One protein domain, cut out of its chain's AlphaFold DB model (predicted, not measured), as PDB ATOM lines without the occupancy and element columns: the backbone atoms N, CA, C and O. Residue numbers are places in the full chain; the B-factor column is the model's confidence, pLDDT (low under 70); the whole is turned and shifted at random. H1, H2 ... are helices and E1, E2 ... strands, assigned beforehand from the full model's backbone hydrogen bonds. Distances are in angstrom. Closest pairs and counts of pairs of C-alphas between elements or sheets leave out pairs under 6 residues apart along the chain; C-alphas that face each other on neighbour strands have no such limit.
ATOM      1  N   SER A  14     -19.311  24.993 -36.086       58.72
ATOM      2  CA  SER A  14     -18.020  25.564 -35.689       58.72
ATOM      3  C   SER A  14     -18.072  26.419 -34.417       58.72
ATOM      4  O   SER A  14     -17.034  26.597 -33.782       58.72
ATOM      5  N   GLU A  15     -19.253  26.866 -33.970       63.16
ATOM      6  CA  GLU A  15     -19.405  27.579 -32.688       63.16
ATOM      7  C   GLU A  15     -19.045  26.705 -31.473       63.16
ATOM      8  O   GLU A  15     -18.624  27.221 -30.439       63.16
ATOM      9  N   ASN A  16     -19.143  25.377 -31.608       78.12
ATOM     10  CA  ASN A  16     -18.792  24.415 -30.560       78.12
ATOM     11  C   ASN A  16     -17.332  23.929 -30.641       78.12
ATOM     12  O   ASN A  16     -16.935  23.049 -29.876       78.12
ATOM     13  N   LEU A  17     -16.524  24.463 -31.564       86.44
ATOM     14  CA  LEU A  17     -15.122  24.082 -31.717       86.44
ATOM     15  C   LEU A  17     -14.252  24.739 -30.636       86.44
ATOM     16  O   LEU A  17     -14.079  25.959 -30.604       86.44
ATOM     17  N   VAL A  18     -13.620  23.925 -29.794       88.06
ATOM     18  CA  VAL A  18     -12.658  24.395 -28.793       88.06
ATOM     19  C   VAL A  18     -11.273  24.470 -29.428       88.06
ATOM     20  O   VAL A  18     -10.623  23.451 -29.665       88.06
ATOM     21  N   LEU A  19     -10.796  25.688 -29.695       89.56
ATOM     22  CA  LEU A  19      -9.452  25.894 -30.229       89.56
ATOM     23  C   LEU A  19      -8.381  25.549 -29.177       89.56
ATOM     24  O   LEU A  19      -8.413  26.098 -28.071       89.56
ATOM     25  N   PRO A  20      -7.396  24.697 -29.518       90.75
ATOM     26  CA  PRO A  20      -6.246  24.439 -28.666       90.75
ATOM     27  C   PRO A  20      -5.484  25.700 -28.276       90.75
ATOM     28  O   PRO A  20      -5.250  26.590 -29.094       90.75
ATOM     29  N   GLU A  21      -5.008  25.735 -27.037       90.62
ATOM     30  CA  GLU A  21      -4.107  26.790 -26.587       90.62
ATOM     31  C   GLU A  21      -2.771  26.696 -27.343       90.62
ATOM     32  O   GLU A  21      -2.113  25.649 -27.361       90.62
ATOM     33  N   LEU A  22      -2.366  27.809 -27.951       92.25
ATOM     34  CA  LEU A  22      -1.129  27.927 -28.712       92.25
ATOM     35  C   LEU A  22       0.062  28.220 -27.789       92.25
ATOM     36  O   LEU A  22      -0.078  28.861 -26.753       92.25
ATOM     37  N   LEU A  23       1.264  27.825 -28.215       92.31
ATOM     38  CA  LEU A  23       2.528  28.166 -27.535       92.31
ATOM     39  C   LEU A  23       2.842  29.674 -27.570       92.31
ATOM     40  O   LEU A  23       3.634  30.177 -26.776       92.31
ATOM     41  N   SER A  24       2.232  30.401 -28.508       93.06
ATOM     42  CA  SER A  24       2.386  31.841 -28.683       93.06
ATOM     43  C   SER A  24       1.085  32.455 -29.194       93.06
ATOM     44  O   SER A  24       0.336  31.810 -29.923       93.06
ATOM     45  N   PHE A  25       0.842  33.727 -28.866       88.62
ATOM     46  CA  PHE A  25      -0.265  34.505 -29.438       88.62
ATOM     47  C   PHE A  25      -0.105  34.755 -30.946       88.62
ATOM     48  O   PHE A  25      -1.084  35.038 -31.632       88.62
ATOM     49  N   ASP A  26       1.123  34.656 -31.455       92.69
ATOM     50  CA  ASP A  26       1.446  34.740 -32.875       92.69
ATOM     51  C   ASP A  26       1.502  33.323 -33.461       92.69
ATOM     52  O   ASP A  26       2.365  32.526 -33.085       92.69
ATOM     53  N   LEU A  27       0.588  33.016 -34.388       93.94
ATOM     54  CA  LEU A  27       0.496  31.699 -35.024       93.94
ATOM     55  C   LEU A  27       1.802  31.306 -35.731       93.94
ATOM     56  O   LEU A  27       2.181  30.137 -35.710       93.94
ATOM     57  N   ILE A  28       2.521  32.274 -36.311       95.69
ATOM     58  CA  ILE A  28       3.791  32.005 -36.988       95.69
ATOM     59  C   ILE A  28       4.823  31.511 -35.973       95.69
ATOM     60  O   ILE A  28       5.429  30.456 -36.164       95.69
ATOM     61  N   LYS A  29       4.978  32.243 -34.863       96.50
ATOM     62  CA  LYS A  29       5.896  31.858 -33.780       96.50
ATOM     63  C   LYS A  29       5.477  30.552 -33.125       96.50
ATOM     64  O   LYS A  29       6.342  29.752 -32.790       96.50
ATOM     65  N   HIS A  30       4.173  30.330 -32.959       96.38
ATOM     66  CA  HIS A  30       3.646  29.081 -32.428       96.38
ATOM     67  C   HIS A  30       4.115  27.880 -33.253       96.38
ATOM     68  O   HIS A  30       4.704  26.962 -32.683       96.38
ATOM     69  N   THR A  31       3.904  27.890 -34.573       97.19
ATOM     70  CA  THR A  31       4.282  26.756 -35.429       97.19
ATOM     71  C   THR A  31       5.803  26.579 -35.513       97.19
ATOM     72  O   THR A  31       6.293  25.453 -35.519       97.19
ATOM     73  N   GLU A  32       6.579  27.669 -35.511       96.88
ATOM     74  CA  GLU A  32       8.048  27.597 -35.474       96.88
ATOM     75  C   GLU A  32       8.568  26.997 -34.156       96.88
ATOM     76  O   GLU A  32       9.471  26.159 -34.172       96.88
ATOM     77  N   GLN A  33       7.972  27.366 -33.018       96.88
ATOM     78  CA  GLN A  33       8.289  26.784 -31.709       96.88
ATOM     79  C   GLN A  33       7.864  25.316 -31.611       96.88
ATOM     80  O   GLN A  33       8.624  24.509 -31.082       96.88
ATOM     81  N   ALA A  34       6.693  24.965 -32.150       96.56
ATOM     82  CA  ALA A  34       6.222  23.585 -32.243       96.56
ATOM     83  C   ALA A  34       7.204  22.709 -33.035       96.56
ATOM     84  O   ALA A  34       7.612  21.653 -32.560       96.56
ATOM     85  N   ALA A  35       7.661  23.181 -34.200       97.38
ATOM     86  CA  ALA A  35       8.657  22.472 -35.000       97.38
ATOM     87  C   ALA A  35       9.990  22.289 -34.253       97.38
ATOM     88  O   ALA A  35      10.571  21.206 -34.286       97.38
ATOM     89  N   LEU A  36      10.477  23.323 -33.556       96.12
ATOM     90  CA  LEU A  36      11.696  23.226 -32.743       96.12
ATOM     91  C   LEU A  36      11.550  22.227 -31.587       96.12
ATOM     92  O   LEU A  36      12.475  21.452 -31.340       96.12
ATOM     93  N   ALA A  37      10.400  22.221 -30.908       94.62
ATOM     94  CA  ALA A  37      10.106  21.266 -29.843       94.62
ATOM     95  C   ALA A  37      10.102  19.823 -30.372       94.62
ATOM     96  O   ALA A  37      10.789  18.974 -29.808       94.62
ATOM     97  N   GLY A  38       9.442  19.579 -31.509       93.25
ATOM     98  CA  GLY A  38       9.377  18.254 -32.129       93.25
ATOM     99  C   GLY A  38      10.715  17.746 -32.694       93.25
ATOM    100  O   GLY A  38      10.938  16.535 -32.757       93.25
ATOM    101  N   ILE A  39      11.644  18.638 -33.073       94.56
ATOM    102  CA  ILE A  39      13.040  18.262 -33.389       94.56
ATOM    103  C   ILE A  39      13.791  17.863 -32.105       94.56
ATOM    104  O   ILE A  39      14.525  16.869 -32.092       94.56
ATOM    105  N   GLY A  40      13.591  18.626 -31.029       92.88
ATOM    106  CA  GLY A  40      14.283  18.493 -29.749       92.88
ATOM    107  C   GLY A  40      15.341  19.582 -29.545       92.88
ATOM    108  O   GLY A  40      16.136  19.884 -30.435       92.88
ATOM    109  N   SER A 530       9.931   4.891 -55.058       86.31
ATOM    110  CA  SER A 530       9.903   4.067 -56.261       86.31
ATOM    111  C   SER A 530       8.552   3.399 -56.506       86.31
ATOM    112  O   SER A 530       8.287   3.036 -57.645       86.31
ATOM    113  N   PHE A 531       7.678   3.261 -55.514       88.62
ATOM    114  CA  PHE A 531       6.407   2.558 -55.639       88.62
ATOM    115  C   PHE A 531       5.214   3.449 -55.266       88.62
ATOM    116  O   PHE A 531       4.416   3.796 -56.134       88.62
ATOM    117  N   TRP A 532       5.125   3.887 -54.017       88.00
ATOM    118  CA  TRP A 532       3.986   4.591 -53.427       88.00
ATOM    119  C   TRP A 532       3.713   5.960 -54.058       88.00
ATOM    120  O   TRP A 532       2.563   6.340 -54.216       88.00
ATOM    121  N   MET A 533       4.746   6.678 -54.513       84.44
ATOM    122  CA  MET A 533       4.586   7.999 -55.156       84.44
ATOM    123  C   MET A 533       4.182   7.940 -56.640       84.44
ATOM    124  O   MET A 533       4.017   8.980 -57.279       84.44
ATOM    125  N   VAL A 534       4.113   6.745 -57.229       79.81
ATOM    126  CA  VAL A 534       3.861   6.560 -58.671       79.81
ATOM    127  C   VAL A 534       2.799   5.515 -58.984       79.81
ATOM    128  O   VAL A 534       2.361   5.429 -60.136       79.81
ATOM    129  N   ALA A 535       2.451   4.679 -58.010       76.56
ATOM    130  CA  ALA A 535       1.419   3.676 -58.143       76.56
ATOM    131  C   ALA A 535       0.040   4.343 -58.214       76.56
ATOM    132  O   ALA A 535      -0.203   5.396 -57.629       76.56
ATOM    133  N   GLN A 536      -0.850   3.746 -59.002       70.00
ATOM    134  CA  GLN A 536      -2.194   4.265 -59.216       70.00
ATOM    135  C   GLN A 536      -3.152   3.606 -58.230       70.00
ATOM    136  O   GLN A 536      -3.224   2.375 -58.133       70.00
ATOM    137  N   ALA A 537      -3.884   4.447 -57.503       65.00
ATOM    138  CA  ALA A 537      -5.006   4.010 -56.694       65.00
ATOM    139  C   ALA A 537      -6.116   3.425 -57.583       65.00
ATOM    140  O   ALA A 537      -6.157   3.672 -58.789       65.00
ATOM    141  N   ASN A 538      -7.014   2.659 -56.971       63.41
ATOM    142  CA  ASN A 538      -8.173   2.113 -57.664       63.41
ATOM    143  C   ASN A 538      -9.070   3.203 -58.245       63.41
ATOM    144  O   ASN A 538      -9.436   4.143 -57.541       63.41
ATOM    145  N   ASP A 539      -9.463   3.011 -59.501       60.41
ATOM    146  CA  ASP A 539     -10.595   3.675 -60.139       60.41
ATOM    147  C   ASP A 539     -11.569   2.567 -60.543       60.41
ATOM    148  O   ASP A 539     -11.180   1.622 -61.233       60.41
ATOM    149  N   SER A 540     -12.818   2.654 -60.085       52.56
ATOM    150  CA  SER A 540     -13.867   1.664 -60.359       52.56
ATOM    151  C   SER A 540     -14.156   1.485 -61.857       52.56
ATOM    152  O   SER A 540     -14.745   0.477 -62.245       52.56
ATOM    153  N   ASN A 541     -13.699   2.412 -62.706       55.09
ATOM    154  CA  ASN A 541     -13.872   2.368 -64.158       55.09
ATOM    155  C   ASN A 541     -12.635   1.893 -64.940       55.09
ATOM    156  O   ASN A 541     -12.689   1.846 -66.172       55.09
ATOM    157  N   ASP A 542     -11.518   1.571 -64.279       65.69
ATOM    158  CA  ASP A 542     -10.273   1.184 -64.949       65.69
ATOM    159  C   ASP A 542      -9.976  -0.317 -64.718       65.69
ATOM    160  O   ASP A 542      -9.931  -0.805 -63.592       65.69
ATOM    161  N   ASP A 543      -9.768  -1.072 -65.803       71.31
ATOM    162  CA  ASP A 543      -9.552  -2.537 -65.813       71.31
ATOM    163  C   ASP A 543      -8.069  -2.899 -66.063       71.31
ATOM    164  O   ASP A 543      -7.710  -3.925 -66.654       71.31
ATOM    165  N   LYS A 544      -7.148  -2.009 -65.678       80.12
ATOM    166  CA  LYS A 544      -5.711  -2.302 -65.713       80.12
ATOM    167  C   LYS A 544      -5.307  -3.259 -64.599       80.12
ATOM    168  O   LYS A 544      -5.563  -3.036 -63.419       80.12
ATOM    169  N   LEU A 545      -4.528  -4.270 -64.975       80.56
ATOM    170  CA  LEU A 545      -3.850  -5.148 -64.030       80.56
ATOM    171  C   LEU A 545      -2.841  -4.360 -63.195       80.56
ATOM    172  O   LEU A 545      -2.059  -3.573 -63.740       80.56
ATOM    173  N   GLY A 546      -2.801  -4.635 -61.894       76.88
ATOM    174  CA  GLY A 546      -1.900  -3.968 -60.956       76.88
ATOM    175  C   GLY A 546      -2.482  -2.740 -60.259       76.88
ATOM    176  O   GLY A 546      -1.845  -2.220 -59.343       76.88
ATOM    177  N   MET A 547      -3.675  -2.280 -60.638       77.62
ATOM    178  CA  MET A 547      -4.334  -1.211 -59.890       77.62
ATOM    179  C   MET A 547      -4.930  -1.719 -58.586       77.62
ATOM    180  O   MET A 547      -5.296  -2.888 -58.455       77.62
ATOM    181  N   GLY A 548      -4.981  -0.823 -57.605       74.00
ATOM    182  CA  GLY A 548      -5.564  -1.140 -56.308       74.00
ATOM    183  C   GLY A 548      -4.630  -1.744 -55.302       74.00
ATOM    184  O   GLY A 548      -5.056  -2.033 -54.198       74.00
ATOM    185  N   ALA A 549      -3.350  -1.853 -55.630       77.81
ATOM    186  CA  ALA A 549      -2.321  -2.250 -54.683       77.81
ATOM    187  C   ALA A 549      -2.358  -1.463 -53.363       77.81
ATOM    188  O   ALA A 549      -2.005  -2.002 -52.322       77.81
ATOM    189  N   PHE A 550      -2.798  -0.199 -53.399       81.19
ATOM    190  CA  PHE A 550      -2.929   0.629 -52.202       81.19
ATOM    191  C   PHE A 550      -3.864   0.005 -51.171       81.19
ATOM    192  O   PHE A 550      -3.534   0.020 -49.995       81.19
ATOM    193  N   SER A 551      -4.953  -0.650 -51.585       81.75
ATOM    194  CA  SER A 551      -5.887  -1.251 -50.628       81.75
ATOM    195  C   SER A 551      -5.290  -2.435 -49.861       81.75
ATOM    196  O   SER A 551      -5.839  -2.841 -48.839       81.75
ATOM    197  N   LEU A 552      -4.157  -2.974 -50.317       84.69
ATOM    198  CA  LEU A 552      -3.406  -4.025 -49.626       84.69
ATOM    199  C   LEU A 552      -2.533  -3.467 -48.494       84.69
ATOM    200  O   LEU A 552      -2.078  -4.235 -47.644       84.69
ATOM    201  N   ALA A 553      -2.327  -2.147 -48.451       88.88
ATOM    202  CA  ALA A 553      -1.907  -1.476 -47.236       88.88
ATOM    203  C   ALA A 553      -3.074  -1.487 -46.253       88.88
ATOM    204  O   ALA A 553      -4.013  -0.697 -46.367       88.88
ATOM    205  N   GLN A 554      -3.023  -2.433 -45.321       89.69
ATOM    206  CA  GLN A 554      -4.065  -2.676 -44.337       89.69
ATOM    207  C   GLN A 554      -3.454  -2.762 -42.946       89.69
ATOM    208  O   GLN A 554      -2.386  -3.352 -42.763       89.69
ATOM    209  N   LEU A 555      -4.155  -2.176 -41.984       90.06
ATOM    210  CA  LEU A 555      -3.822  -2.222 -40.568       90.06
ATOM    211  C   LEU A 555      -4.562  -3.369 -39.867       90.06
ATOM    212  O   LEU A 555      -5.570  -3.892 -40.355       90.06
ATOM    213  N   ASP A 556      -4.063  -3.730 -38.689       88.12
ATOM    214  CA  ASP A 556      -4.757  -4.615 -37.749       88.12
ATOM    215  C   ASP A 556      -6.070  -3.989 -37.221       88.12
ATOM    216  O   ASP A 556      -6.509  -2.932 -37.677       88.12
ATOM    217  N   GLU A 557      -6.766  -4.682 -36.319       88.19
ATOM    218  CA  GLU A 557      -8.091  -4.265 -35.834       88.19
ATOM    219  C   GLU A 557      -8.063  -3.089 -34.847       88.19
ATOM    220  O   GLU A 557      -9.096  -2.432 -34.651       88.19
ATOM    221  N   ASP A 558      -6.897  -2.809 -34.261       91.19
ATOM    222  CA  ASP A 558      -6.699  -1.799 -33.220       91.19
ATOM    223  C   ASP A 558      -6.282  -0.440 -33.791       91.19
ATOM    224  O   ASP A 558      -6.322   0.577 -33.088       91.19
ATOM    225  N   HIS A 559      -5.929  -0.398 -35.078       93.19
ATOM    226  CA  HIS A 559      -5.461   0.800 -35.762       93.19
ATOM    227  C   HIS A 559      -6.286   1.118 -37.010       93.19
ATOM    228  O   HIS A 559      -6.832   0.247 -37.687       93.19
ATOM    229  N   VAL A 560      -6.341   2.402 -37.343       94.81
ATOM    230  CA  VAL A 560      -6.965   2.923 -38.561       94.81
ATOM    231  C   VAL A 560      -6.059   3.968 -39.198       94.81
ATOM    232  O   VAL A 560      -5.338   4.691 -38.511       94.81
ATOM    233  N   TYR A 561      -6.098   4.062 -40.518       95.19
ATOM    234  CA  TYR A 561      -5.570   5.205 -41.232       95.19
ATOM    235  C   TYR A 561      -6.547   6.364 -41.076       95.19
ATOM    236  O   TYR A 561      -7.748   6.194 -41.271       95.19
ATOM    237  N   VAL A 562      -6.014   7.533 -40.739       96.69
ATOM    238  CA  VAL A 562      -6.707   8.817 -40.821       96.69
ATOM    239  C   VAL A 562      -6.010   9.615 -41.912       96.69
ATOM    240  O   VAL A 562      -4.797   9.831 -41.838       96.69
ATOM    241  N   SER A 563      -6.736   9.997 -42.957       95.06
ATOM    242  CA  SER A 563      -6.158  10.674 -44.119       95.06
ATOM    243  C   SER A 563      -7.068  11.738 -44.699       95.06
ATOM    244  O   SER A 563      -8.282  11.653 -44.575       95.06
ATOM    245  N   ALA A 564      -6.487  12.721 -45.376       93.94
ATOM    246  CA  ALA A 564      -7.240  13.719 -46.124       93.94
ATOM    247  C   ALA A 564      -6.451  14.170 -47.358       93.94
ATOM    248  O   ALA A 564      -5.219  14.255 -47.314       93.94
ATOM    249  N   ASP A 565      -7.168  14.466 -48.440       91.50
ATOM    250  CA  ASP A 565      -6.640  15.129 -49.631       91.50
ATOM    251  C   ASP A 565      -6.801  16.648 -49.482       91.50
ATOM    252  O   ASP A 565      -7.874  17.146 -49.141       91.50
ATOM    253  N   VAL A 566      -5.738  17.412 -49.741       89.88
ATOM    254  CA  VAL A 566      -5.822  18.878 -49.719       89.88
ATOM    255  C   VAL A 566      -6.457  19.379 -51.017       89.88
ATOM    256  O   VAL A 566      -5.797  19.480 -52.055       89.88
ATOM    257  N   ASP A 567      -7.730  19.772 -50.949       83.56
ATOM    258  CA  ASP A 567      -8.479  20.261 -52.108       83.56
ATOM    259  C   ASP A 567      -7.769  21.396 -52.845       83.56
ATOM    260  O   ASP A 567      -7.551  22.488 -52.310       83.56
ATOM    261  N   SER A 568      -7.458  21.140 -54.121       83.56
ATOM    262  CA  SER A 568      -6.885  22.119 -55.052       83.56
ATOM    263  C   SER A 568      -5.679  22.877 -54.476       83.56
ATOM    264  O   SER A 568      -5.493  24.052 -54.790       83.56
ATOM    265  N   GLN A 569      -4.851  22.205 -53.659       91.31
ATOM    266  CA  GLN A 569      -3.748  22.798 -52.888       91.31
ATOM    267  C   GLN A 569      -2.926  23.814 -53.690       91.31
ATOM    268  O   GLN A 569      -2.772  24.965 -53.292       91.31
ATOM    269  N   ASP A 756       2.057  17.245 -35.183       96.94
ATOM    270  CA  ASP A 756       2.951  16.707 -34.149       96.94
ATOM    271  C   ASP A 756       2.720  17.403 -32.803       96.94
ATOM    272  O   ASP A 756       2.528  16.734 -31.791       96.94
ATOM    273  N   PHE A 757       2.595  18.735 -32.812       97.69
ATOM    274  CA  PHE A 757       2.245  19.509 -31.620       97.69
ATOM    275  C   PHE A 757       0.900  19.093 -31.012       97.69
ATOM    276  O   PHE A 757       0.807  18.911 -29.799       97.69
ATOM    277  N   LEU A 758      -0.150  18.956 -31.828       98.00
ATOM    278  CA  LEU A 758      -1.478  18.573 -31.339       98.00
ATOM    279  C   LEU A 758      -1.483  17.141 -30.793       98.00
ATOM    280  O   LEU A 758      -2.082  16.876 -29.751       98.00
ATOM    281  N   VAL A 759      -0.792  16.229 -31.477       96.88
ATOM    282  CA  VAL A 759      -0.648  14.831 -31.066       96.88
ATOM    283  C   VAL A 759       0.053  14.733 -29.714       96.88
ATOM    284  O   VAL A 759      -0.462  14.075 -28.808       96.88
ATOM    285  N   GLU A 760       1.173  15.437 -29.547       95.06
ATOM    286  CA  GLU A 760       1.949  15.441 -28.308       95.06
ATOM    287  C   GLU A 760       1.196  16.129 -27.162       95.06
ATOM    288  O   GLU A 760       1.014  15.534 -26.099       95.06
ATOM    289  N   LYS A 761       0.675  17.348 -27.384       95.94
ATOM    290  CA  LYS A 761      -0.001  18.146 -26.344       95.94
ATOM    291  C   LYS A 761      -1.208  17.430 -25.741       95.94
ATOM    292  O   LYS A 761      -1.465  17.572 -24.547       95.94
ATOM    293  N   TYR A 762      -1.953  16.684 -26.554       96.81
ATOM    294  CA  TYR A 762      -3.179  16.013 -26.123       96.81
ATOM    295  C   TYR A 762      -3.010  14.501 -25.919       96.81
ATOM    296  O   TYR A 762      -3.986  13.826 -25.588       96.81
ATOM    297  N   GLY A 763      -1.807  13.945 -26.096       96.12
ATOM    298  CA  GLY A 763      -1.569  12.505 -25.958       96.12
ATOM    299  C   GLY A 763      -2.459  11.673 -26.885       96.12
ATOM    300  O   GLY A 763      -3.104  10.719 -26.444       96.12
ATOM    301  N   ILE A 764      -2.573  12.085 -28.147       97.12
ATOM    302  CA  ILE A 764      -3.306  11.352 -29.187       97.12
ATOM    303  C   ILE A 764      -2.390  10.228 -29.672       97.12
ATOM    304  O   ILE A 764      -1.253  10.480 -30.058       97.12
ATOM    305  N   ASN A 765      -2.848   8.979 -29.668       96.06
ATOM    306  CA  ASN A 765      -2.052   7.872 -30.191       96.06
ATOM    307  C   ASN A 765      -2.146   7.827 -31.724       96.06
ATOM    308  O   ASN A 765      -2.901   7.032 -32.289       96.06
ATOM    309  N   ALA A 766      -1.404   8.719 -32.381       95.69
ATOM    310  CA  ALA A 766      -1.317   8.811 -33.831       95.69
ATOM    311  C   ALA A 766       0.122   9.049 -34.305       95.69
ATOM    312  O   ALA A 766       0.902   9.755 -33.668       95.69
ATOM    313  N   HIS A 767       0.462   8.488 -35.462       93.75
ATOM    314  CA  HIS A 767       1.794   8.567 -36.050       93.75
ATOM    315  C   HIS A 767       1.718   8.850 -37.543       93.75
ATOM    316  O   HIS A 767       0.873   8.298 -38.248       93.75
ATOM    317  N   TYR A 768       2.626   9.692 -38.038       94.81
ATOM    318  CA  TYR A 768       2.754   9.943 -39.469       94.81
ATOM    319  C   TYR A 768       3.026   8.627 -40.207       94.81
ATOM    320  O   TYR A 768       3.956   7.895 -39.868       94.81
ATOM    321  N   SER A 769       2.203   8.332 -41.212       94.25
ATOM    322  CA  SER A 769       2.358   7.137 -42.036       94.25
ATOM    323  C   SER A 769       3.110   7.469 -43.310       94.25
ATOM    324  O   SER A 769       4.166   6.899 -43.576       94.25
ATOM    325  N   LEU A 770       2.553   8.390 -44.100       92.25
ATOM    326  CA  LEU A 770       2.968   8.656 -45.468       92.25
ATOM    327  C   LEU A 770       2.246   9.902 -46.005       92.25
ATOM    328  O   LEU A 770       1.091  10.163 -45.673       92.25
ATOM    329  N   SER A 771       2.898  10.631 -46.906       91.38
ATOM    330  CA  SER A 771       2.256  11.601 -47.794       91.38
ATOM    331  C   SER A 771       2.447  11.173 -49.246       91.38
ATOM    332  O   SER A 771       3.585  10.902 -49.652       91.38
ATOM    333  N   ILE A 772       1.371  11.151 -50.034       87.19
ATOM    334  CA  ILE A 772       1.414  10.904 -51.480       87.19
ATOM    335  C   ILE A 772       0.685  12.030 -52.190       87.19
ATOM    336  O   ILE A 772      -0.515  12.197 -52.023       87.19
ATOM    337  N   HIS A 773       1.412  12.757 -53.037       85.62
ATOM    338  CA  HIS A 773       0.886  13.933 -53.729       85.62
ATOM    339  C   HIS A 773       0.316  14.959 -52.731       85.62
ATOM    340  O   HIS A 773       1.092  15.557 -51.988       85.62
ATOM    341  N   ASP A 774      -0.993  15.162 -52.744       85.94
ATOM    342  CA  ASP A 774      -1.800  16.043 -51.900       85.94
ATOM    343  C   ASP A 774      -2.497  15.311 -50.740       85.94
ATOM    344  O   ASP A 774      -3.089  15.965 -49.882       85.94
ATOM    345  N   MET A 775      -2.380  13.982 -50.673       90.56
ATOM    346  CA  MET A 775      -2.915  13.163 -49.592       90.56
ATOM    347  C   MET A 775      -1.917  13.067 -48.435       90.56
ATOM    348  O   MET A 775      -0.755  12.682 -48.622       90.56
ATOM    349  N   ILE A 776      -2.390  13.344 -47.222       94.44
ATOM    350  CA  ILE A 776      -1.633  13.172 -45.977       94.44
ATOM    351  C   ILE A 776      -2.287  12.059 -45.166       94.44
ATOM    352  O   ILE A 776      -3.507  12.048 -45.029       94.44
ATOM    353  N   GLN A 777      -1.494  11.127 -44.629       94.75
ATOM    354  CA  GLN A 777      -1.997   9.961 -43.905       94.75
ATOM    355  C   GLN A 777      -1.236   9.710 -42.600       94.75
ATOM    356  O   GLN A 777      -0.003   9.750 -42.545       94.75
ATOM    357  N   PHE A 778      -1.993   9.406 -41.549       96.62
ATOM    358  CA  PHE A 778      -1.515   9.008 -40.229       96.62
ATOM    359  C   PHE A 778      -2.113   7.649 -39.853       96.62
ATOM    360  O   PHE A 778      -3.231   7.329 -40.246       96.62
ATOM    361  N   ILE A 779      -1.382   6.855 -39.075       96.25
ATOM    362  CA  ILE A 779      -1.907   5.678 -38.372       96.25
ATOM    363  C   ILE A 779      -2.371   6.155 -37.000       96.25
ATOM    364  O   ILE A 779      -1.575   6.733 -36.267       96.25
ATOM    365  N   SER A 780      -3.628   5.912 -36.649       96.69
ATOM    366  CA  SER A 780      -4.225   6.242 -35.353       96.69
ATOM    367  C   SER A 780      -4.677   4.973 -34.650       96.69
ATOM    368  O   SER A 780      -5.138   4.034 -35.302       96.69
ATOM    369  N   SER A 781      -4.634   4.961 -33.319       96.12
ATOM    370  CA  SER A 781      -5.415   3.992 -32.550       96.12
ATOM    371  C   SER A 781      -6.906   4.167 -32.859       96.12
ATOM    372  O   SER A 781      -7.376   5.272 -33.162       96.12
ATOM    373  N   LYS A 782      -7.669   3.079 -32.766       95.38
ATOM    374  CA  LYS A 782      -9.123   3.098 -32.956       95.38
ATOM    375  C   LYS A 782      -9.849   3.936 -31.900       95.38
ATOM    376  O   LYS A 782     -10.889   4.509 -32.210       95.38
ATOM    377  N   GLU A 783      -9.293   4.028 -30.690       96.06
ATOM    378  CA  GLU A 783      -9.794   4.884 -29.605       96.06
ATOM    379  C   GLU A 783      -9.682   6.370 -29.972       96.06
ATOM    380  O   GLU A 783     -10.633   7.127 -29.793       96.06
ATOM    381  N   ASP A 784      -8.552   6.782 -30.552       97.31
ATOM    382  CA  ASP A 784      -8.269   8.192 -30.828       97.31
ATOM    383  C   ASP A 784      -8.664   8.647 -32.237       97.31
ATOM    384  O   ASP A 784      -8.502   9.821 -32.563       97.31
ATOM    385  N   LYS A 785      -9.222   7.770 -33.082       97.31
ATOM    386  CA  LYS A 785      -9.461   8.051 -34.510       97.31
ATOM    387  C   LYS A 785     -10.207   9.365 -34.790       97.31
ATOM    388  O   LYS A 785      -9.830  10.097 -35.702       97.31
ATOM    389  N   TYR A 786     -11.217   9.709 -33.984       98.19
ATOM    390  CA  TYR A 786     -11.974  10.956 -34.153       98.19
ATOM    391  C   TYR A 786     -11.224  12.181 -33.613       98.19
ATOM    392  O   TYR A 786     -11.297  13.250 -34.214       98.19
ATOM    393  N   ARG A 787     -10.440  12.026 -32.536       98.00
ATOM    394  CA  ARG A 787      -9.541  13.079 -32.027       98.00
ATOM    395  C   ARG A 787      -8.438  13.373 -33.043       98.00
ATOM    396  O   ARG A 787      -8.147  14.533 -33.311       98.00
ATOM    397  N   THR A 788      -7.887  12.340 -33.679       98.31
ATOM    398  CA  THR A 788      -6.944  12.475 -34.797       98.31
ATOM    399  C   THR A 788      -7.593  13.197 -35.978       98.31
ATOM    400  O   THR A 788      -6.986  14.110 -36.530       98.31
ATOM    401  N   ALA A 789      -8.839  12.868 -36.338       98.31
ATOM    402  CA  ALA A 789      -9.558  13.571 -37.404       98.31
ATOM    403  C   ALA A 789      -9.804  15.058 -37.080       98.31
ATOM    404  O   ALA A 789      -9.637  15.916 -37.948       98.31
ATOM    405  N   LEU A 790     -10.118  15.391 -35.823       98.12
ATOM    406  CA  LEU A 790     -10.206  16.784 -35.374       98.12
ATOM    407  C   LEU A 790      -8.842  17.487 -35.432       98.12
ATOM    408  O   LEU A 790      -8.756  18.631 -35.883       98.12
ATOM    409  N   ALA A 791      -7.765  16.802 -35.042       98.31
ATOM    410  CA  ALA A 791      -6.411  17.338 -35.140       98.31
ATOM    411  C   ALA A 791      -6.021  17.629 -36.598       98.31
ATOM    412  O   ALA A 791      -5.428  18.673 -36.855       98.31
ATOM    413  N   PHE A 792      -6.427  16.787 -37.560       98.06
ATOM    414  CA  PHE A 792      -6.249  17.043 -38.997       98.06
ATOM    415  C   PHE A 792      -6.901  18.357 -39.426       98.06
ATOM    416  O   PHE A 792      -6.263  19.175 -40.091       98.06
ATOM    417  N   GLN A 793      -8.154  18.577 -39.026       97.25
ATOM    418  CA  GLN A 793      -8.886  19.797 -39.363       97.25
ATOM    419  C   GLN A 793      -8.218  21.045 -38.767       97.25
ATOM    420  O   GLN A 793      -8.023  22.043 -39.462       97.25
ATOM    421  N   LEU A 794      -7.786  20.973 -37.506       97.25
ATOM    422  CA  LEU A 794      -7.089  22.069 -36.825       97.25
ATOM    423  C   LEU A 794      -5.694  22.333 -37.413       97.25
ATOM    424  O   LEU A 794      -5.334  23.486 -37.647       97.25
ATOM    425  N   ALA A 795      -4.918  21.291 -37.714       98.00
ATOM    426  CA  ALA A 795      -3.606  21.431 -38.339       98.00
ATOM    427  C   ALA A 795      -3.704  22.031 -39.748       98.00
ATOM    428  O   ALA A 795      -2.866  22.853 -40.130       98.00
ATOM    429  N   HIS A 796      -4.739  21.674 -40.512       97.62
ATOM    430  CA  HIS A 796      -5.026  22.274 -41.814       97.62
ATOM    431  C   HIS A 796      -5.410  23.752 -41.691       97.62
ATOM    432  O   HIS A 796      -4.823  24.585 -42.387       97.62
ATOM    433  N   LEU A 797      -6.300  24.093 -40.753       96.31
ATOM    434  CA  LEU A 797      -6.660  25.475 -40.429       96.31
ATOM    435  C   LEU A 797      -5.415  26.308 -40.084       96.31
ATOM    436  O   LEU A 797      -5.206  27.377 -40.658       96.31
ATOM    437  N   TYR A 798      -4.559  25.807 -39.190       97.06
ATOM    438  CA  TYR A 798      -3.334  26.497 -38.763       97.06
ATOM    439  C   TYR A 798      -2.360  26.673 -39.923       97.06
ATOM    440  O   TYR A 798      -1.780  27.743 -40.096       97.06
ATOM    441  N   THR A 799      -2.227  25.648 -40.762       97.75
ATOM    442  CA  THR A 799      -1.382  25.696 -41.957       97.75
ATOM    443  C   THR A 799      -1.875  26.754 -42.935       97.75
ATOM    444  O   THR A 799      -1.087  27.588 -43.381       97.75
ATOM    445  N   ARG A 800      -3.178  26.789 -43.242       96.19
ATOM    446  CA  ARG A 800      -3.717  27.786 -44.173       96.19
ATOM    447  C   ARG A 800      -3.663  29.203 -43.620       96.19
ATOM    448  O   ARG A 800      -3.311  30.119 -44.356       96.19
ATOM    449  N   ALA A 801      -3.928  29.378 -42.329       95.75
ATOM    450  CA  ALA A 801      -3.795  30.671 -41.670       95.75
ATOM    451  C   ALA A 801      -2.336  31.159 -41.674       95.75
ATOM    452  O   ALA A 801      -2.087  32.327 -41.967       95.75
ATOM    453  N   TYR A 802      -1.358  30.273 -41.438       96.94
ATOM    454  CA  TYR A 802       0.068  30.603 -41.553       96.94
ATOM    455  C   TYR A 802       0.414  31.100 -42.966       96.94
ATOM    456  O   TYR A 802       1.091  32.117 -43.116       96.94
ATOM    457  N   PHE A 803      -0.075  30.414 -44.005       96.56
ATOM    458  CA  PHE A 803       0.101  30.820 -45.404       96.56
ATOM    459  C   PHE A 803      -0.464  32.211 -45.681       96.56
ATOM    460  O   PHE A 803       0.265  33.056 -46.201       96.56
ATOM    461  N   SER A 804      -1.727  32.459 -45.318       94.69
ATOM    462  CA  SER A 804      -2.362  33.764 -45.519       94.69
ATOM    463  C   SER A 804      -1.568  34.870 -44.816       94.69
ATOM    464  O   SER A 804      -1.191  35.852 -45.456       94.69
ATOM    465  N   LEU A 805      -1.179  34.665 -43.550       94.38
ATOM    466  CA  LEU A 805      -0.387  35.633 -42.781       94.38
ATOM    467  C   LEU A 805       0.972  35.933 -43.424       94.38
ATOM    468  O   LEU A 805       1.355  37.099 -43.526       94.38
ATOM    469  N   LYS A 806       1.701  34.912 -43.896       94.25
ATOM    470  CA  LYS A 806       2.982  35.109 -44.600       94.25
ATOM    471  C   LYS A 806       2.822  35.806 -45.947       94.25
ATOM    472  O   LYS A 806       3.725  36.527 -46.353       94.25
ATOM    473  N   CYS A 807       1.674  35.639 -46.600       92.56
ATOM    474  CA  CYS A 807       1.330  36.360 -47.824       92.56
ATOM    475  C   CYS A 807       0.801  37.783 -47.560       92.56
ATOM    476  O   CYS A 807       0.407  38.462 -48.504       92.56
ATOM    477  N   GLY A 808       0.775  38.250 -46.303       91.62
ATOM    478  CA  GLY A 808       0.266  39.579 -45.944       91.62
ATOM    479  C   GLY A 808      -1.262  39.692 -45.972       91.62
ATOM    480  O   GLY A 808      -1.792  40.795 -46.068       91.62
ATOM    481  N   LEU A 809      -1.967  38.560 -45.897       91.69
ATOM    482  CA  LEU A 809      -3.421  38.454 -45.980       91.69
ATOM    483  C   LEU A 809      -3.948  37.980 -44.613       91.69
ATOM    484  O   LEU A 809      -3.847  36.797 -44.291       91.69
ATOM    485  N   PRO A 810      -4.456  38.872 -43.746       88.06
ATOM    486  CA  PRO A 810      -4.835  38.504 -42.381       88.06
ATOM    487  C   PRO A 810      -6.132  37.683 -42.298       88.06
ATOM    488  O   PRO A 810      -6.449  37.156 -41.230       88.06
ATOM    489  N   GLN A 811      -6.886  37.569 -43.394       88.50
ATOM    490  CA  GLN A 811      -8.132  36.812 -43.467       88.50
ATOM    491  C   GLN A 811      -7.896  35.393 -44.007       88.50
ATOM    492  O   GLN A 811      -7.085  35.163 -44.907       88.50
ATOM    493  N   LEU A 812      -8.670  34.434 -43.497       90.75
ATOM    494  CA  LEU A 812      -8.780  33.094 -44.065       90.75
ATOM    495  C   LEU A 812     -10.266  32.768 -44.277       90.75
ATOM    496  O   LEU A 812     -10.998  32.681 -43.292       90.75
ATOM    497  N   PRO A 813     -10.725  32.589 -45.526       88.75
ATOM    498  CA  PRO A 813     -12.114  32.234 -45.797       88.75
ATOM    499  C   PRO A 813     -12.488  30.857 -45.224       88.75
ATOM    500  O   PRO A 813     -11.699  29.912 -45.274       88.75
ATOM    501  N   GLN A 814     -13.710  30.723 -44.702       84.81
ATOM    502  CA  GLN A 814     -14.173  29.499 -44.031       84.81
ATOM    503  C   GLN A 814     -14.193  28.278 -44.962       84.81
ATOM    504  O   GLN A 814     -13.814  27.182 -44.559       84.81
ATOM    505  N   ASN A 815     -14.565  28.463 -46.230       83.44
ATOM    506  CA  ASN A 815     -14.671  27.390 -47.222       83.44
ATOM    507  C   ASN A 815     -13.337  26.694 -47.545       83.44
ATOM    508  O   ASN A 815     -13.338  25.599 -48.096       83.44
ATOM    509  N   VAL A 816     -12.208  27.335 -47.234       88.81
ATOM    510  CA  VAL A 816     -10.871  26.752 -47.381       88.81
ATOM    511  C   VAL A 816     -10.268  26.325 -46.049       88.81
ATOM    512  O   VAL A 816      -9.275  25.609 -46.048       88.81
ATOM    513  N   ALA A 817     -10.832  26.757 -44.921       90.69
ATOM    514  CA  ALA A 817     -10.259  26.557 -43.594       90.69
ATOM    515  C   ALA A 817     -10.152  25.074 -43.203       90.69
ATOM    516  O   ALA A 817      -9.162  24.655 -42.600       90.69
ATOM    517  N   PHE A 818     -11.135  24.273 -43.604       93.19
ATOM    518  CA  PHE A 818     -11.249  22.856 -43.273       93.19
ATOM    519  C   PHE A 818     -11.094  21.985 -44.522       93.19
ATOM    520  O   PHE A 818     -11.350  22.433 -45.640       93.19
ATOM    521  N   PHE A 819     -10.660  20.740 -44.340       93.12
ATOM    522  CA  PHE A 819     -10.771  19.719 -45.378       93.12
ATOM    523  C   PHE A 819     -12.243  19.460 -45.698       93.12
ATOM    524  O   PHE A 819     -13.068  19.454 -44.777       93.12
ATOM    525  N   SER A 820     -12.555  19.158 -46.963       90.25
ATOM    526  CA  SER A 820     -13.898  18.709 -47.350       90.25
ATOM    527  C   SER A 820     -14.345  17.489 -46.546       90.25
ATOM    528  O   SER A 820     -15.502  17.389 -46.146       90.25
ATOM    529  N   SER A 821     -13.416  16.563 -46.311       92.56
ATOM    530  CA  SER A 821     -13.615  15.369 -45.506       92.56
ATOM    531  C   SER A 821     -12.281  14.842 -44.987       92.56
ATOM    532  O   SER A 821     -11.236  15.002 -45.619       92.56
ATOM    533  N   VAL A 822     -12.330  14.201 -43.824       95.88
ATOM    534  CA  VAL A 822     -11.255  13.366 -43.295       95.88
ATOM    535  C   VAL A 822     -11.723  11.919 -43.350       95.88
ATOM    536  O   VAL A 822     -12.800  11.575 -42.859       95.88
ATOM    537  N   GLU A 823     -10.903  11.084 -43.967       94.38
ATOM    538  CA  GLU A 823     -11.155   9.670 -44.186       94.38
ATOM    539  C   GLU A 823     -10.588   8.838 -43.051       94.38
ATOM    540  O   GLU A 823      -9.437   9.032 -42.656       94.38
ATOM    541  N   ILE A 824     -11.381   7.889 -42.557       95.31
ATOM    542  CA  ILE A 824     -10.961   6.910 -41.558       95.31
ATOM    543  C   ILE A 824     -11.219   5.507 -42.096       95.31
ATOM    544  O   ILE A 824     -12.361   5.126 -42.357       95.31
ATOM    545  N   ASP A 825     -10.157   4.721 -42.252       92.88
ATOM    546  CA  ASP A 825     -10.233   3.402 -42.880       92.88
ATOM    547  C   ASP A 825      -9.122   2.475 -42.366       92.88
ATOM    548  O   ASP A 825      -8.016   2.914 -42.072       92.88
ATOM    549  N   ARG A 826      -9.368   1.165 -42.287       91.44
ATOM    550  CA  ARG A 826      -8.307   0.174 -42.027       91.44
ATOM    551  C   ARG A 826      -7.450  -0.102 -43.259       91.44
ATOM    552  O   ARG A 826      -6.372  -0.676 -43.130       91.44
ATOM    553  N   SER A 827      -7.919   0.280 -44.443       88.50
ATOM    554  CA  SER A 827      -7.248   0.083 -45.726       88.50
ATOM    555  C   SER A 827      -7.012   1.410 -46.436       88.50
ATOM    556  O   SER A 827      -7.845   2.307 -46.399       88.50
ATOM    557  N   MET A 828      -5.891   1.539 -47.138       86.38
ATOM    558  CA  MET A 828      -5.622   2.725 -47.944       86.38
ATOM    559  C   MET A 828      -6.393   2.662 -49.278       86.38
ATOM    560  O   MET A 828      -5.891   2.181 -50.299       86.38
ATOM    561  N   ARG A 829      -7.638   3.150 -49.286       77.69
ATOM    562  CA  ARG A 829      -8.506   3.217 -50.476       77.69
ATOM    563  C   ARG A 829      -8.748   4.662 -50.901       77.69
ATOM    564  O   ARG A 829      -8.898   5.540 -50.065       77.69
ATOM    565  N   LYS A 830      -8.815   4.896 -52.216       68.56
ATOM    566  CA  LYS A 830      -9.175   6.209 -52.780       68.56
ATOM    567  C   LYS A 830     -10.683   6.381 -52.971       68.56
ATOM    568  O   LYS A 830     -11.199   7.478 -52.810       68.56
ATOM    569  N   ASP A 831     -11.373   5.303 -53.329       66.25
ATOM    570  CA  ASP A 831     -12.829   5.262 -53.429       66.25
ATOM    571  C   ASP A 831     -13.361   4.345 -52.314       66.25
ATOM    572  O   ASP A 831     -12.893   3.218 -52.122       66.25
ATOM    573  N   LYS A 832     -14.273   4.886 -51.510       65.38
ATOM    574  CA  LYS A 832     -14.796   4.267 -50.284       65.38
ATOM    575  C   LYS A 832     -15.856   3.223 -50.603       65.38
ATOM    576  O   LYS A 832     -15.967   2.227 -49.889       65.38
ATOM    577  N   ASP A 833     -16.546   3.414 -51.725       63.66
ATOM    578  CA  ASP A 833     -17.627   2.562 -52.210       63.66
ATOM    579  C   ASP A 833     -17.117   1.484 -53.178       63.66
ATOM    580  O   ASP A 833     -17.910   0.808 -53.840       63.66
ATOM    581  N   ILE A 834     -15.791   1.291 -53.269       63.25
ATOM    582  CA  ILE A 834     -15.211   0.237 -54.105       63.25
ATOM    583  C   ILE A 834     -15.835  -1.100 -53.718       63.25
ATOM    584  O   ILE A 834     -15.654  -1.614 -52.610       63.25
ATOM    585  N   SER A 835     -16.520  -1.695 -54.692       56.62
ATOM    586  CA  SER A 835     -17.001  -3.062 -54.607       56.62
ATOM    587  C   SER A 835     -15.814  -4.003 -54.393       56.62
ATOM    588  O   SER A 835     -14.997  -4.221 -55.290       56.62
ATOM    589  N   TRP A 836     -15.752  -4.608 -53.206       59.50
ATOM    590  CA  TRP A 836     -14.775  -5.633 -52.812       59.50
ATOM    591  C   TRP A 836     -14.939  -6.974 -53.564       59.50
ATOM    592  O   TRP A 836     -14.443  -8.008 -53.132       59.50
ATOM    593  N   ASN A 837     -15.623  -6.965 -54.712       47.41
ATOM    594  CA  ASN A 837     -16.000  -8.152 -55.482       47.41
ATOM    595  C   ASN A 837     -14.961  -8.567 -56.535       47.41
ATOM    596  O   ASN A 837     -15.174  -9.532 -57.269       47.41
ATOM    597  N   THR A 838     -13.841  -7.855 -56.649       49.97
ATOM    598  CA  THR A 838     -12.736  -8.294 -57.506       49.97
ATOM    599  C   THR A 838     -11.848  -9.265 -56.730       49.97
ATOM    600  O   THR A 838     -11.369  -8.966 -55.643       49.97
ATOM    601  N   ILE A 839     -11.600 -10.431 -57.334       46.00
ATOM    602  CA  ILE A 839     -10.799 -11.586 -56.867       46.00
ATOM    603  C   ILE A 839      -9.346 -11.287 -56.425       46.00
ATOM    604  O   ILE A 839      -8.563 -12.217 -56.206       46.00
ATOM    605  N   PHE A 840      -8.961 -10.015 -56.364       57.28
ATOM    606  CA  PHE A 840      -7.608  -9.524 -56.142       57.28
ATOM    607  C   PHE A 840      -7.400  -8.949 -54.737       57.28
ATOM    608  O   PHE A 840      -6.257  -8.851 -54.303       57.28
ATOM    609  N   TYR A 841      -8.460  -8.589 -54.016       60.88
ATOM    610  CA  TYR A 841      -8.323  -7.987 -52.693       60.88
ATOM    611  C   TYR A 841      -8.443  -9.041 -51.587       60.88
ATOM    612  O   TYR A 841      -9.169 -10.018 -51.745       60.88
ATOM    613  N   GLY A 842      -7.662  -8.866 -50.516       57.28
ATOM    614  CA  GLY A 842      -7.572  -9.789 -49.379       57.28
ATOM    615  C   GLY A 842      -8.825  -9.824 -48.500       57.28
ATOM    616  O   GLY A 842      -9.938 -10.025 -48.973       57.28
ATOM    617  N   GLU A 843      -8.655  -9.630 -47.195       66.12
ATOM    618  CA  GLU A 843      -9.786  -9.487 -46.275       66.12
ATOM    619  C   GLU A 843     -10.465  -8.123 -46.464       66.12
ATOM    620  O   GLU A 843      -9.785  -7.099 -46.595       66.12
ATOM    621  N   ASN A 844     -11.804  -8.102 -46.476       73.94
ATOM    622  CA  ASN A 844     -12.567  -6.859 -46.549       73.94
ATOM    623  C   ASN A 844     -12.346  -6.049 -45.252       73.94
ATOM    624  O   ASN A 844     -12.755  -6.507 -44.187       73.94
ATOM    625  N   PRO A 845     -11.753  -4.842 -45.319       72.19
ATOM    626  CA  PRO A 845     -11.407  -4.013 -44.166       72.19
ATOM    627  C   PRO A 845     -12.638  -3.421 -43.463       72.19
ATOM    628  O   PRO A 845     -12.491  -2.779 -42.424       72.19
ATOM    629  N   GLY A 846     -13.838  -3.617 -44.019       77.56
ATOM    630  CA  GLY A 846     -15.080  -3.036 -43.531       77.56
ATOM    631  C   GLY A 846     -15.390  -1.671 -44.161       77.56
ATOM    632  O   GLY A 846     -14.750  -1.258 -45.141       77.56
ATOM    633  N   PRO A 847     -16.419  -0.976 -43.643       80.50
ATOM    634  CA  PRO A 847     -16.810   0.335 -44.144       80.50
ATOM    635  C   PRO A 847     -15.740   1.386 -43.821       80.50
ATOM    636  O   PRO A 847     -15.193   1.399 -42.720       80.50
ATOM    637  N   ALA A 848     -15.464   2.266 -44.783       86.38
ATOM    638  CA  ALA A 848     -14.691   3.483 -44.554       86.38
ATOM    639  C   ALA A 848     -15.616   4.595 -44.046       86.38
ATOM    640  O   ALA A 848     -16.776   4.677 -44.461       86.38
ATOM    641  N   GLU A 849     -15.105   5.468 -43.185       92.31
ATOM    642  CA  GLU A 849     -15.816   6.663 -42.734       92.31
ATOM    643  C   GLU A 849     -15.263   7.901 -43.436       92.31
ATOM    644  O   GLU A 849     -14.055   8.044 -43.594       92.31
ATOM    645  N   SER A 850     -16.163   8.806 -43.811       93.25
ATOM    646  CA  SER A 850     -15.858  10.091 -44.432       93.25
ATOM    647  C   SER A 850     -16.503  11.181 -43.605       93.25
ATOM    648  O   SER A 850     -17.724  11.332 -43.650       93.25
ATOM    649  N   LEU A 851     -15.709  11.921 -42.844       94.62
ATOM    650  CA  LEU A 851     -16.234  12.859 -41.860       94.62
ATOM    651  C   LEU A 851     -15.896  14.292 -42.261       94.62
ATOM    652  O   LEU A 851     -14.727  14.639 -42.418       94.62
ATOM    653  N   ASP A 852     -16.916  15.130 -42.413       93.94
ATOM    654  CA  ASP A 852     -16.728  16.577 -42.485       93.94
ATOM    655  C   ASP A 852     -16.465  17.163 -41.084       93.94
ATOM    656  O   ASP A 852     -16.531  16.469 -40.064       93.94
ATOM    657  N   ILE A 853     -16.140  18.456 -41.021       93.06
ATOM    658  CA  ILE A 853     -15.862  19.129 -39.747       93.06
ATOM    659  C   ILE A 853     -17.053  19.064 -38.776       93.06
ATOM    660  O   ILE A 853     -16.848  18.813 -37.590       93.06
ATOM    661  N   SER A 854     -18.288  19.214 -39.264       92.81
ATOM    662  CA  SER A 854     -19.497  19.175 -38.432       92.81
ATOM    663  C   SER A 854     -19.637  17.839 -37.717       92.81
ATOM    664  O   SER A 854     -19.789  17.792 -36.495       92.81
ATOM    665  N   ARG A 855     -19.499  16.739 -38.461       95.19
ATOM    666  CA  ARG A 855     -19.601  15.396 -37.900       95.19
ATOM    667  C   ARG A 855     -18.459  15.089 -36.935       95.19
ATOM    668  O   ARG A 855     -18.678  14.429 -35.922       95.19
ATOM    669  N   ILE A 856     -17.251  15.571 -37.223       96.25
ATOM    670  CA  ILE A 856     -16.103  15.421 -36.318       96.25
ATOM    671  C   ILE A 856     -16.362  16.149 -34.993       96.25
ATOM    672  O   ILE A 856     -16.101  15.576 -33.935       96.25
ATOM    673  N   ILE A 857     -16.902  17.371 -35.026       94.56
ATOM    674  CA  ILE A 857     -17.236  18.139 -33.816       94.56
ATOM    675  C   ILE A 857     -18.267  17.387 -32.968       94.56
ATOM    676  O   ILE A 857     -18.055  17.241 -31.766       94.56
ATOM    677  N   GLU A 858     -19.322  16.839 -33.574       94.44
ATOM    678  CA  GLU A 858     -20.321  16.025 -32.860       94.44
ATOM    679  C   GLU A 858     -19.702  14.806 -32.163       94.44
ATOM    680  O   GLU A 858     -20.059  14.481 -31.033       94.44
ATOM    681  N   LEU A 859     -18.768  14.121 -32.827       95.50
ATOM    682  CA  LEU A 859     -18.137  12.901 -32.314       95.50
ATOM    683  C   LEU A 859     -17.083  13.163 -31.230       95.50
ATOM    684  O   LEU A 859     -16.754  12.258 -30.467       95.50
ATOM    685  N   THR A 860     -16.544  14.379 -31.173       95.50
ATOM    686  CA  THR A 860     -15.459  14.776 -30.256       95.50
ATOM    687  C   THR A 860     -15.910  15.776 -29.195       95.50
ATOM    688  O   THR A 860     -15.104  16.204 -28.373       95.50
ATOM    689  N   ASN A 861     -17.181  16.190 -29.222       92.75
ATOM    690  CA  ASN A 861     -17.679  17.356 -28.488       92.75
ATOM    691  C   ASN A 861     -16.818  18.614 -28.732       92.75
ATOM    692  O   ASN A 861     -16.600  19.415 -27.824       92.75
TER     693      ASN A 861
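Overview. This is residues 14 to 40, 530 to 569 and 756 to 861 of the 866 residues of the protein "DNA polymerase subunit gamma-1" of Oikopleura dioica (UniProt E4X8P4). A strongly twisted sheet of five strands has the long helix H4 packed on one face, and H1, H3, H5 and H6 pack round H4. Two long stretches with no named element, residues 530 to 548 and 826 to 848, lie with the short helix H2 toward the other end of the longest axis from H1. The printed part has 173 residues, with six named helices and five named strands in the order H1 H2 E1 H3 E2 E3 H4 H5 E4 E5 H6. The sheet, order E2 E3 E1 E4 E5, is antiparallel throughout; the class is mixed, helices and strands, with under half of the residues in named elements. The whole is compact, with a radius of gyration of the C-alphas of 17.4 A, and elongated, spanning 55 by 35 by 33 A.

Arrangement. H1, residues 27 to 39, touches H3, residues 756 to 762, about perpendicular at 89 degrees; the closest C-alphas are those of Ala 34 and Phe 757, 5.7 A. With residues 27 to 28 alone H1 touches H4, residues 785 to 806, at a steep tilt of 57 degrees, closest at the C-alphas of Ile 28 and Tyr 802, 6.1 A. H2, residues 549 to 552, touches no helix and is not on the sheet. E1, residues 559 to 565, pairs with E3, residues 775 to 781, where N 562 and O 778 are 2.8 A apart, within hydrogen-bond range, and with E4, residues 822 to 825, at N 561 and O 825, 2.7 A. The edge strands are E2, residues 766 to 772, in a hairpin with E3 at N 767 and O 779, 2.8 A, and E5, residues 849 to 851, in a hairpin with E4 at N 822 and O 851, 2.8 A. H4 is on the sheet, making two layers, helix on one face of a sheet; the C-alphas of Val 562 and Ala 789 are its closest to E1, 6.5 A. H4 is the hub: it also touches H3 at Ala 791 and Leu 758, C-alphas 6.3 A apart, H5, residues 814 to 817, at Leu 797 and Ala 817, 4.9 A, and H6, residues 853 to 860, at Leu 790 and Ile 856, 6.1 A, each pair the closest C-alphas. E3, H4, H5 and E4 form a split strand-helix-strand unit, two strands running the same way with E1 between them, its crossover right-handed. In H1, H3, H4 and H6 every O i to N i+4 pair is within hydrogen-bond range; H2 and H5 are too short for one.

Along the chain. H1 begins at C-alpha 27, (0.496, 31.699, -35.024), and is 18.5 A long. E1 is 20.0 A, E2 18.0 A, E3 19.5 A and H4 31.4 A long. H6 ends at C-alpha 860, (-15.459, 14.776, -30.256).

Size, cuts and confidence. The C-alphas farthest apart are those of Phe 25 and Ile 839, 54.7 A. Residues 41 to 529 and 570 to 755 are not printed, with C-alpha gaps of 30.5 A and 20.8 A. The link from E4 to E5 is long. Residues 14 to 15, 537 to 542 and 830 to 843 of the model are under pLDDT 70.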